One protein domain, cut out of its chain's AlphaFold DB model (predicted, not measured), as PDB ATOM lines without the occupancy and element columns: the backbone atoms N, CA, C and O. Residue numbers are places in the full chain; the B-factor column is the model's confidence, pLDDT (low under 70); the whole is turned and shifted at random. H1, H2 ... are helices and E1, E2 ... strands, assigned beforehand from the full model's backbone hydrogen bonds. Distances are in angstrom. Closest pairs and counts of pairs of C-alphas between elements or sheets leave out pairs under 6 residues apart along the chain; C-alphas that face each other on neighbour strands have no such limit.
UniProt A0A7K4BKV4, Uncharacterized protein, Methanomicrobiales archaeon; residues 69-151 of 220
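What this domain is: This is residues 69 to 151 of the 220 residues of an uncharacterized protein of Methanomicrobiales archaeon (UniProt A0A7K4BKV4). With little regular structure, this elongated domain is mostly loops round a two-stranded ribbon, E1 and E4, and a smaller hairpin, E2 and E3; H1 packs by the ribbon, H2 by the hairpin. The printed part has 83 residues, 29 in named elements, ordered H1 E1 H2 E2 E3 E4: class mixed, both sheets antiparallel. It is compact, radius of gyration of the C-alphas 13.3 A, spanning 42 by 25 by 20 A.

How they stand to each other: E1, residues 78 to 84, and E4, residues 142 to 147, are antiparallel; N 82 and O 144, 2.7 A, are within hydrogen-bond range. E2, residues 110 to 112, and E3, residues 126 to 128, form an antiparallel hairpin; N 110 and O 128, 2.8 A, are within range. H1, residues 69 to 73, and E4 have closest C-alphas Ala 71 and Leu 145, 6.8 A. H2, residues 94 to 98, and E2 have Trp 95 and Val 112, 6.6 A. In H1 and H2 every O i to N i+4 pair is within range. E2 and E4 are apart.

Where its parts are: First to last C-alpha, E1 measures 16.1 A and E4 16.0 A. C-alpha 69 is at (32.304, 15.754, -50.667), C-alpha 147 at (19.426, 12.801, -58.353).

The domain as a whole: The C-alphas farthest apart, Lys 118 and Leu 151, are 42.5 A apart. The printed part has no cut. The links H2 to E2, E2 to E3 and E3 to E4 are long. No printed residue is under 70 in pLDDT.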
ATOM      1  N   ALA A  69      31.183  15.672 -49.733       95.69
ATOM      2  CA  ALA A  69      32.304  15.754 -50.667       95.69
ATOM      3  C   ALA A  69      31.959  15.116 -52.022       95.69
ATOM      4  O   ALA A  69      32.097  15.759 -53.058       95.69
ATOM      5  N   LEU A  70      31.392  13.902 -52.011       93.00
ATOM      6  CA  LEU A  70      30.905  13.250 -53.229       93.00
ATOM      7  C   LEU A  70      29.856  14.106 -53.954       93.00
ATOM      8  O   LEU A  70      29.880  14.202 -55.180       93.00
ATOM      9  N   ALA A  71      28.935  14.727 -53.214       95.19
ATOM     10  CA  ALA A  71      27.901  15.578 -53.793       95.19
ATOM     11  C   ALA A  71      28.491  16.789 -54.516       95.19
ATOM     12  O   ALA A  71      28.028  17.136 -55.593       95.19
ATOM     13  N   GLU A  72      29.510  17.419 -53.935       95.44
ATOM     14  CA  GLU A  72      30.182  18.575 -54.529       95.44
ATOM     15  C   GLU A  72      30.974  18.211 -55.791       95.44
ATOM     16  O   GLU A  72      31.058  19.023 -56.710       95.44
ATOM     17  N   GLU A  73      31.520  16.996 -55.863       92.56
ATOM     18  CA  GLU A  73      32.208  16.478 -57.054       92.56
ATOM     19  C   GLU A  73      31.244  16.062 -58.175       92.56
ATOM     20  O   GLU A  73      31.607  16.077 -59.354       92.56
ATOM     21  N   THR A  74      30.014  15.688 -57.812       91.94
ATOM     22  CA  THR A  74      28.986  15.159 -58.723       91.94
ATOM     23  C   THR A  74      27.759  16.064 -58.825       91.94
ATOM     24  O   THR A  74      26.682  15.608 -59.197       91.94
ATOM     25  N   GLU A  75      27.912  17.355 -58.517       92.44
ATOM     26  CA  GLU A  75      26.811  18.321 -58.392       92.44
ATOM     27  C   GLU A  75      25.934  18.396 -59.652       92.44
ATOM     28  O   GLU A  75      24.718  18.509 -59.546       92.44
ATOM     29  N   HIS A  76      26.519  18.222 -60.841       89.19
ATOM     30  CA  HIS A  76      25.798  18.199 -62.121       89.19
ATOM     31  C   HIS A  76      24.831  17.015 -62.288       89.19
ATOM     32  O   HIS A  76      24.047  17.012 -63.230       89.19
ATOM     33  N   LEU A  77      24.892  16.005 -61.415       91.94
ATOM     34  CA  LEU A  77      23.984  14.850 -61.405       91.94
ATOM     35  C   LEU A  77      22.862  14.984 -60.377       91.94
ATOM     36  O   LEU A  77      21.997  14.109 -60.284       91.94
ATOM     37  N   LEU A  78      22.909  16.020 -59.543       94.44
ATOM     38  CA  LEU A  78      22.115  16.112 -58.331       94.44
ATOM     39  C   LEU A  78      21.222  17.345 -58.381       94.44
ATOM     40  O   LEU A  78      21.689  18.454 -58.617       94.44
ATOM     41  N   LYS A  79      19.947  17.185 -58.019       95.50
ATOM     42  CA  LYS A  79      19.108  18.340 -57.657       95.50
ATOM     43  C   LYS A  79      19.413  18.871 -56.262       95.50
ATOM     44  O   LYS A  79      18.957  19.948 -55.896       95.50
ATOM     45  N   GLY A  80      20.147  18.101 -55.458       97.25
ATOM     46  CA  GLY A  80      20.576  18.541 -54.144       97.25
ATOM     47  C   GLY A  80      20.850  17.413 -53.167       97.25
ATOM     48  O   GLY A  80      21.039  16.243 -53.512       97.25
ATOM     49  N   LYS A  81      20.836  17.789 -51.894       98.06
ATOM     50  CA  LYS A  81      21.006  16.901 -50.749       98.06
ATOM     51  C   LYS A  81      19.757  16.948 -49.883       98.06
ATOM     52  O   LYS A  81      19.166  17.998 -49.662       98.06
ATOM     53  N   THR A  82      19.343  15.786 -49.398       98.12
ATOM     54  CA  THR A  82      18.108  15.586 -48.638       98.12
ATOM     55  C   THR A  82      18.424  15.122 -47.229       98.12
ATOM     56  O   THR A  82      19.171  14.157 -47.029       98.12
ATOM     57  N   TRP A  83      17.821  15.784 -46.246       97.38
ATOM     58  CA  TRP A  83      17.905  15.379 -44.853       97.38
ATOM     59  C   TRP A  83      16.950  14.215 -44.591       97.38
ATOM     60  O   TRP A  83      15.739  14.329 -44.765       97.38
ATOM     61  N   ARG A  84      17.471  13.077 -44.127       95.94
ATOM     62  CA  ARG A  84      16.662  11.914 -43.749       95.94
ATOM     63  C   ARG A  84      16.730  11.700 -42.246       95.94
ATOM     64  O   ARG A  84      17.745  11.253 -41.708       95.94
ATOM     65  N   SER A  85      15.628  11.976 -41.560       93.19
ATOM     66  CA  SER A  85      15.494  11.610 -40.154       93.19
ATOM     67  C   SER A  85      15.301  10.102 -40.033       93.19
ATOM     68  O   SER A  85      14.588   9.484 -40.823       93.19
ATOM     69  N   ARG A  86      15.924   9.483 -39.026       85.56
ATOM     70  CA  ARG A  86      15.821   8.029 -38.808       85.56
ATOM     71  C   ARG A  86      14.521   7.621 -38.104       85.56
ATOM     72  O   ARG A  86      14.225   6.433 -38.050       85.56
ATOM     73  N   GLY A  87      13.757   8.577 -37.564       79.81
ATOM     74  CA  GLY A  87      12.398   8.333 -37.064       79.81
ATOM     75  C   GLY A  87      12.295   7.272 -35.958       79.81
ATOM     76  O   GLY A  87      11.355   6.484 -35.949       79.81
ATOM     77  N   ILE A  88      13.257   7.201 -35.029       81.06
ATOM     78  CA  ILE A  88      13.204   6.217 -33.936       81.06
ATOM     79  C   ILE A  88      12.143   6.612 -32.908       81.06
ATOM     80  O   ILE A  88      12.285   7.617 -32.207       81.06
ATOM     81  N   LYS A  89      11.129   5.760 -32.729       74.75
ATOM     82  CA  LYS A  89      10.113   5.928 -31.681       74.75
ATOM     83  C   LYS A  89      10.771   6.133 -30.306       74.75
ATOM     84  O   LYS A  89      11.584   5.321 -29.874       74.75
ATOM     85  N   GLY A  90      10.441   7.244 -29.645       73.62
ATOM     86  CA  GLY A  90      10.970   7.612 -28.324       73.62
ATOM     87  C   GLY A  90      12.406   8.159 -28.298       73.62
ATOM     88  O   GLY A  90      12.915   8.438 -27.218       73.62
ATOM     89  N   ARG A  91      13.077   8.306 -29.451       78.19
ATOM     90  CA  ARG A  91      14.441   8.876 -29.548       78.19
ATOM     91  C   ARG A  91      14.601   9.931 -30.648       78.19
ATOM     92  O   ARG A  91      15.676  10.513 -30.775       78.19
ATOM     93  N   SER A  92      13.566  10.170 -31.449       83.12
ATOM     94  CA  SER A  92      13.549  11.246 -32.438       83.12
ATOM     95  C   SER A  92      13.448  12.608 -31.761       83.12
ATOM     96  O   SER A  92      12.575  12.828 -30.926       83.12
ATOM     97  N   ARG A  93      14.317  13.533 -32.166       88.81
ATOM     98  CA  ARG A  93      14.195  14.957 -31.840       88.81
ATOM     99  C   ARG A  93      13.170  15.573 -32.796       88.81
ATOM    100  O   ARG A  93      13.242  15.322 -34.002       88.81
ATOM    101  N   GLU A  94      12.219  16.350 -32.288       91.81
ATOM    102  CA  GLU A  94      11.136  16.916 -33.111       91.81
ATOM    103  C   GLU A  94      11.676  17.828 -34.218       91.81
ATOM    104  O   GLU A  94      11.311  17.660 -35.379       91.81
ATOM    105  N   TRP A  95      12.651  18.687 -33.908       92.62
ATOM    106  CA  TRP A  95      13.294  19.561 -34.897       92.62
ATOM    107  C   TRP A  95      14.080  18.805 -35.973       92.62
ATOM    108  O   TRP A  95      14.164  19.274 -37.099       92.62
ATOM    109  N   HIS A  96      14.597  17.605 -35.688       92.81
ATOM    110  CA  HIS A  96      15.190  16.737 -36.720       92.81
ATOM    111  C   HIS A  96      14.132  15.980 -37.521       92.81
ATOM    112  O   HIS A  96      14.360  15.643 -38.678       92.81
ATOM    113  N   THR A  97      12.980  15.697 -36.916       93.06
ATOM    114  CA  THR A  97      11.843  15.066 -37.601       93.06
ATOM    115  C   THR A  97      11.209  16.030 -38.595       93.06
ATOM    116  O   THR A  97      10.904  15.616 -39.709       93.06
ATOM    117  N   ALA A  98      11.111  17.314 -38.242       93.94
ATOM    118  CA  ALA A  98      10.659  18.379 -39.136       93.94
ATOM    119  C   ALA A  98      11.529  18.516 -40.399       93.94
ATOM    120  O   ALA A  98      11.030  18.895 -41.451       93.94
ATOM    121  N   MET A  99      12.813  18.156 -40.315       95.88
ATOM    122  CA  MET A  99      13.730  18.168 -41.459       95.88
ATOM    123  C   MET A  99      13.598  16.944 -42.373       95.88
ATOM    124  O   MET A  99      14.248  16.886 -43.413       95.88
ATOM    125  N   ASN A 100      12.807  15.931 -42.012       95.88
ATOM    126  CA  ASN A 100      12.742  14.699 -42.790       95.88
ATOM    127  C   ASN A 100      12.187  14.934 -44.204       95.88
ATOM    128  O   ASN A 100      11.038  15.329 -44.361       95.88
ATOM    129  N   GLY A 101      12.986  14.612 -45.219       96.56
ATOM    130  CA  GLY A 101      12.638  14.801 -46.627       96.56
ATOM    131  C   GLY A 101      12.941  16.199 -47.166       96.56
ATOM    132  O   GLY A 101      12.723  16.431 -48.348       96.56
ATOM    133  N   VAL A 102      13.468  17.117 -46.348       97.69
ATOM    134  CA  VAL A 102      13.822  18.465 -46.809       97.69
ATOM    135  C   VAL A 102      15.074  18.402 -47.682       97.69
ATOM    136  O   VAL A 102      16.154  18.021 -47.213       97.69
ATOM    137  N   THR A 103      14.925  18.802 -48.943       98.06
ATOM    138  CA  THR A 103      16.009  18.924 -49.923       98.06
ATOM    139  C   THR A 103      16.452  20.379 -50.048       98.06
ATOM    140  O   THR A 103      15.616  21.275 -50.105       98.06
ATOM    141  N   VAL A 104      17.762  20.597 -50.098       98.06
ATOM    142  CA  VAL A 104      18.401  21.886 -50.419       98.06
ATOM    143  C   VAL A 104      19.463  21.657 -51.492       98.06
ATOM    144  O   VAL A 104      19.880  20.510 -51.701       98.06
ATOM    145  N   GLY A 105      19.921  22.718 -52.160       97.75
ATOM    146  CA  GLY A 105      21.032  22.626 -53.108       97.75
ATOM    147  C   GLY A 105      22.288  22.014 -52.472       97.75
ATOM    148  O   GLY A 105      22.488  22.076 -51.257       97.75
ATOM    149  N   VAL A 106      23.165  21.404 -53.279       97.50
ATOM    150  CA  VAL A 106      24.372  20.711 -52.777       97.50
ATOM    151  C   VAL A 106      25.232  21.628 -51.900       97.50
ATOM    152  O   VAL A 106      25.688  21.212 -50.831       97.50
ATOM    153  N   ARG A 107      25.402  22.884 -52.325       97.81
ATOM    154  CA  ARG A 107      26.185  23.918 -51.629       97.81
ATOM    155  C   ARG A 107      25.354  24.816 -50.715       97.81
ATOM    156  O   ARG A 107      25.879  25.764 -50.140       97.81
ATOM    157  N   GLU A 108      24.071  24.524 -50.558       98.12
ATOM    158  CA  GLU A 108      23.203  25.250 -49.641       98.12
ATOM    159  C   GLU A 108      23.208  24.595 -48.263       98.12
ATOM    160  O   GLU A 108      23.479  23.401 -48.107       98.12
ATOM    161  N   SER A 109      22.897  25.382 -47.243       98.12
ATOM    162  CA  SER A 109      22.731  24.878 -45.885       98.12
ATOM    163  C   SER A 109      21.254  24.730 -45.554       98.12
ATOM    164  O   SER A 109      20.428  25.566 -45.916       98.12
ATOM    165  N   TRP A 110      20.925  23.704 -44.780       98.00
ATOM    166  CA  TRP A 110      19.622  23.624 -44.141       98.00
ATOM    167  C   TRP A 110      19.502  24.667 -43.034       98.00
ATOM    168  O   TRP A 110      20.455  24.926 -42.301       98.00
ATOM    169  N   THR A 111      18.289  25.186 -42.856       97.62
ATOM    170  CA  THR A 111      17.897  25.906 -41.641       97.62
ATOM    171  C   THR A 111      17.037  24.978 -40.792       97.62
ATOM    172  O   THR A 111      15.877  24.729 -41.113       97.62
ATOM    173  N   VAL A 112      17.606  24.434 -39.719       95.56
ATOM    174  CA  VAL A 112      16.905  23.539 -38.794       95.56
ATOM    175  C   VAL A 112      15.992  24.376 -37.890       95.56
ATOM    176  O   VAL A 112      16.485  25.296 -37.230       95.56
ATOM    177  N   PRO A 113      14.678  24.096 -37.833       95.19
ATOM    178  CA  PRO A 113      13.706  25.010 -37.246       95.19
ATOM    179  C   PRO A 113      13.719  25.004 -35.716       95.19
ATOM    180  O   PRO A 113      13.961  23.981 -35.072       95.19
ATOM    181  N   ALA A 114      13.351  26.142 -35.128       94.25
ATOM    182  CA  ALA A 114      12.863  26.194 -33.754       94.25
ATOM    183  C   ALA A 114      11.430  25.644 -33.720       94.25
ATOM    184  O   ALA A 114      10.506  26.254 -34.246       94.25
ATOM    185  N   THR A 115      11.253  24.473 -33.117       92.88
ATOM    186  CA  THR A 115       9.952  23.789 -32.997       92.88
ATOM    187  C   THR A 115       9.242  24.089 -31.679       92.88
ATOM    188  O   THR A 115       8.063  23.793 -31.539       92.88
ATOM    189  N   GLY A 116       9.954  24.647 -30.693       88.19
ATOM    190  CA  GLY A 116       9.429  24.837 -29.336       88.19
ATOM    191  C   GLY A 116       9.326  23.537 -28.528       88.19
ATOM    192  O   GLY A 116       8.832  23.550 -27.401       88.19
ATOM    193  N   ALA A 117       9.813  22.421 -29.077       88.44
ATOM    194  CA  ALA A 117       9.789  21.116 -28.440       88.44
ATOM    195  C   ALA A 117      10.570  21.097 -27.119       88.44
ATOM    196  O   ALA A 117      11.646  21.693 -26.980       88.44
ATOM    197  N   LYS A 118      10.069  20.329 -26.147       85.31
ATOM    198  CA  LYS A 118      10.753  20.128 -24.865       85.31
ATOM    199  C   LYS A 118      12.126  19.487 -25.102       85.31
ATOM    200  O   LYS A 118      12.226  18.408 -25.675       85.31
ATOM    201  N   GLY A 119      13.183  20.140 -24.620       84.00
ATOM    202  CA  GLY A 119      14.565  19.678 -24.786       84.00
ATOM    203  C   GLY A 119      15.281  20.227 -26.023       84.00
ATOM    204  O   GLY A 119      16.454  19.904 -26.206       84.00
ATOM    205  N   GLN A 120      14.634  21.073 -26.836       89.25
ATOM    206  CA  GLN A 120      15.338  21.854 -27.853       89.25
ATOM    207  C   GLN A 120      16.171  22.960 -27.182       89.25
ATOM    208  O   GLN A 120      15.633  23.720 -26.371       89.25
ATOM    209  N   PRO A 121      17.473  23.078 -27.494       86.88
ATOM    210  CA  PRO A 121      18.271  24.228 -27.090       86.88
ATOM    211  C   PRO A 121      17.687  25.550 -27.601       86.88
ATOM    212  O   PRO A 121      17.015  25.599 -28.627       86.88
ATOM    213  N   LYS A 122      17.949  26.639 -26.873       88.38
ATOM    214  CA  LYS A 122      17.338  27.957 -27.128       88.38
ATOM    215  C   LYS A 122      17.878  28.690 -28.358       88.38
ATOM    216  O   LYS A 122      17.371  29.745 -28.702       88.38
ATOM    217  N   ASP A 123      18.921  28.171 -28.977       89.06
ATOM    218  CA  ASP A 123      19.688  28.819 -30.039       89.06
ATOM    219  C   ASP A 123      19.309  28.327 -31.441       89.06
ATOM    220  O   ASP A 123      20.099  28.435 -32.375       89.06
ATOM    221  N   TYR A 124      18.099  27.784 -31.578       89.19
ATOM    222  CA  TYR A 124      17.464  27.496 -32.858       89.19
ATOM    223  C   TYR A 124      16.624  28.700 -33.338       89.19
ATOM    224  O   TYR A 124      16.076  29.417 -32.498       89.19
ATOM    225  N   PRO A 125      16.440  28.906 -34.658       92.12
ATOM    226  CA  PRO A 125      16.895  28.052 -35.759       92.12
ATOM    227  C   PRO A 125      18.420  28.046 -35.933       92.12
ATOM    228  O   PRO A 125      19.091  29.030 -35.636       92.12
ATOM    229  N   ARG A 126      18.962  26.922 -36.415       94.25
ATOM    230  CA  ARG A 126      20.402  26.730 -36.657       94.25
ATOM    231  C   ARG A 126      20.666  26.374 -38.110       94.25
ATOM    232  O   ARG A 126      19.866  25.688 -38.738       94.25
ATOM    233  N   ILE A 127      21.815  26.802 -38.612       95.62
ATOM    234  CA  ILE A 127      22.282  26.465 -39.955       95.62
ATOM    235  C   ILE A 127      23.110  25.180 -39.881       95.62
ATOM    236  O   ILE A 127      23.952  25.040 -38.995       95.62
ATOM    237  N   ALA A 128      22.867  24.254 -40.803       96.12
ATOM    238  CA  ALA A 128      23.645  23.032 -40.962       96.12
ATOM    239  C   ALA A 128      24.005  22.856 -42.438       96.12
ATOM    240  O   ALA A 128      23.112  22.740 -43.277       96.12
ATOM    241  N   TYR A 129      25.296  22.842 -42.762       97.12
ATOM    242  CA  TYR A 129      25.767  22.554 -44.115       97.12
ATOM    243  C   TYR A 129      25.746  21.049 -44.384       97.12
ATOM    244  O   TYR A 129      25.351  20.604 -45.460       97.12
ATOM    245  N   VAL A 130      26.101  20.257 -43.376       96.12
ATOM    246  CA  VAL A 130      25.996  18.797 -43.375       96.12
ATOM    247  C   VAL A 130      24.971  18.361 -42.334       96.12
ATOM    248  O   VAL A 130      24.857  18.950 -41.256       96.12
ATOM    249  N   VAL A 131      24.204  17.309 -42.638       94.81
ATOM    250  CA  VAL A 131      23.205  16.765 -41.702       94.81
ATOM    251  C   VAL A 131      23.830  16.516 -40.323       94.81
ATOM    252  O   VAL A 131      24.854  15.849 -40.185       94.81
ATOM    253  N   GLY A 132      23.177  17.022 -39.280       88.88
ATOM    254  CA  GLY A 132      23.620  16.862 -37.900       88.88
ATOM    255  C   GLY A 132      24.662  17.870 -37.416       88.88
ATOM    256  O   GLY A 132      24.965  17.826 -36.234       88.88
ATOM    257  N   GLU A 133      25.172  18.800 -38.227       92.19
ATOM    258  CA  GLU A 133      26.033  19.888 -37.716       92.19
ATOM    259  C   GLU A 133      25.317  20.797 -36.707       92.19
ATOM    260  O   GLU A 133      25.950  21.355 -35.810       92.19
ATOM    261  N   ASP A 134      23.987  20.898 -36.795       90.56
ATOM    262  CA  ASP A 134      23.182  21.636 -35.824       90.56
ATOM    263  C   ASP A 134      23.330  21.060 -34.405       90.56
ATOM    264  O   ASP A 134      23.361  21.821 -33.441       90.56
ATOM    265  N   GLN A 135      23.453  19.732 -34.284       86.75
ATOM    266  CA  GLN A 135      23.699  18.982 -33.050       86.75
ATOM    267  C   GLN A 135      24.403  17.644 -33.354       86.75
ATOM    268  O   GLN A 135      23.737  16.601 -33.441       86.75
ATOM    269  N   PRO A 136      25.744  17.636 -33.462       76.44
ATOM    270  CA  PRO A 136      26.490  16.497 -34.010       76.44
ATOM    271  C   PRO A 136      26.473  15.275 -33.095       76.44
ATOM    272  O   PRO A 136      26.453  14.133 -33.561       76.44
ATOM    273  N   PHE A 137      26.392  15.499 -31.783       82.38
ATOM    274  CA  PHE A 137      26.426  14.428 -30.796       82.38
ATOM    275  C   PHE A 137      25.181  13.539 -30.865       82.38
ATOM    276  O   PHE A 137      24.035  13.998 -30.750       82.38
ATOM    277  N   ASN A 138      25.422  12.232 -30.999       79.75
ATOM    278  CA  ASN A 138      24.392  11.190 -31.061       79.75
ATOM    279  C   ASN A 138      23.374  11.367 -32.210       79.75
ATOM    280  O   ASN A 138      22.273  10.812 -32.150       79.75
ATOM    281  N   CYS A 139      23.693  12.160 -33.240       87.12
ATOM    282  CA  CYS A 139      22.804  12.346 -34.382       87.12
ATOM    283  C   CYS A 139      22.835  11.113 -35.296       87.12
ATOM    284  O   CYS A 139      23.859  10.791 -35.899       87.12
ATOM    285  N   MET A 140      21.685  10.448 -35.432       88.25
ATOM    286  CA  MET A 140      21.489   9.282 -36.311       88.25
ATOM    287  C   MET A 140      20.786   9.631 -37.630       88.25
ATOM    288  O   MET A 140      20.425   8.729 -38.384       88.25
ATOM    289  N   CYS A 141      20.545  10.917 -37.892       92.50
ATOM    290  CA  CYS A 141      20.023  11.373 -39.175       92.50
ATOM    291  C   CYS A 141      21.057  11.130 -40.278       92.50
ATOM    292  O   CYS A 141      22.264  11.075 -40.024       92.50
ATOM    293  N   ASP A 142      20.571  10.984 -41.501       93.88
ATOM    294  CA  ASP A 142      21.376  10.661 -42.667       93.88
ATOM    295  C   ASP A 142      21.257  11.755 -43.729       93.88
ATOM    296  O   ASP A 142      20.197  12.354 -43.904       93.88
ATOM    297  N   GLN A 143      22.345  11.980 -44.460       96.50
ATOM    298  CA  GLN A 143      22.348  12.799 -45.666       96.50
ATOM    299  C   GLN A 143      22.149  11.881 -46.869       96.50
ATOM    300  O   GLN A 143      22.847  10.875 -47.024       96.50
ATOM    301  N   ARG A 144      21.177  12.190 -47.723       96.75
ATOM    302  CA  ARG A 144      20.937  11.472 -48.979       96.75
ATOM    303  C   ARG A 144      21.197  12.405 -50.143       96.75
ATOM    304  O   ARG A 144      20.820  13.569 -50.080       96.75
ATOM    305  N   LEU A 145      21.828  11.894 -51.188       96.56
ATOM    306  CA  LEU A 145      21.968  12.629 -52.439       96.56
ATOM    307  C   LEU A 145      20.695  12.409 -53.249       96.56
ATOM    308  O   LEU A 145      20.198  11.282 -53.312       96.56
ATOM    309  N   ALA A 146      20.137  13.488 -53.781       94.88
ATOM    310  CA  ALA A 146      18.951  13.451 -54.621       94.88
ATOM    311  C   ALA A 146      19.383  13.697 -56.064       94.88
ATOM    312  O   ALA A 146      19.922  14.760 -56.371       94.88
ATOM    313  N   LEU A 147      19.155  12.703 -56.922       92.81
ATOM    314  CA  LEU A 147      19.426  12.801 -58.353       92.81
ATOM    315  C   LEU A 147      18.573  13.898 -58.992       92.81
ATOM    316  O   LEU A 147      17.459  14.162 -58.528       92.81
ATOM    317  N   ALA A 148      19.121  14.538 -60.020       91.56
ATOM    318  CA  ALA A 148      18.387  15.500 -60.823       91.56
ATOM    319  C   ALA A 148      17.201  14.827 -61.534       91.56
ATOM    320  O   ALA A 148      17.261  13.646 -61.881       91.56
ATOM    321  N   ASP A 149      16.105  15.570 -61.696       88.75
ATOM    322  CA  ASP A 149      14.866  15.046 -62.288       88.75
ATOM    323  C   ASP A 149      14.950  14.938 -63.824       88.75
ATOM    324  O   ASP A 149      14.111  14.292 -64.443       88.75
ATOM    325  N   ASP A 150      15.970  15.548 -64.429       86.00
ATOM    326  CA  ASP A 150      16.239  15.624 -65.867       86.00
ATOM    327  C   ASP A 150      17.413  14.735 -66.317       86.00
ATOM    328  O   ASP A 150      17.935  14.900 -67.422       86.00
ATOM    329  N   LEU A 151      17.842  13.780 -65.482       86.00
ATOM    330  CA  LEU A 151      18.821  12.785 -65.914       86.00
ATOM    331  C   LEU A 151      18.260  11.945 -67.073       86.00
ATOM    332  O   LEU A 151      17.080  11.587 -67.038       86.00
TER     333      LEU A 151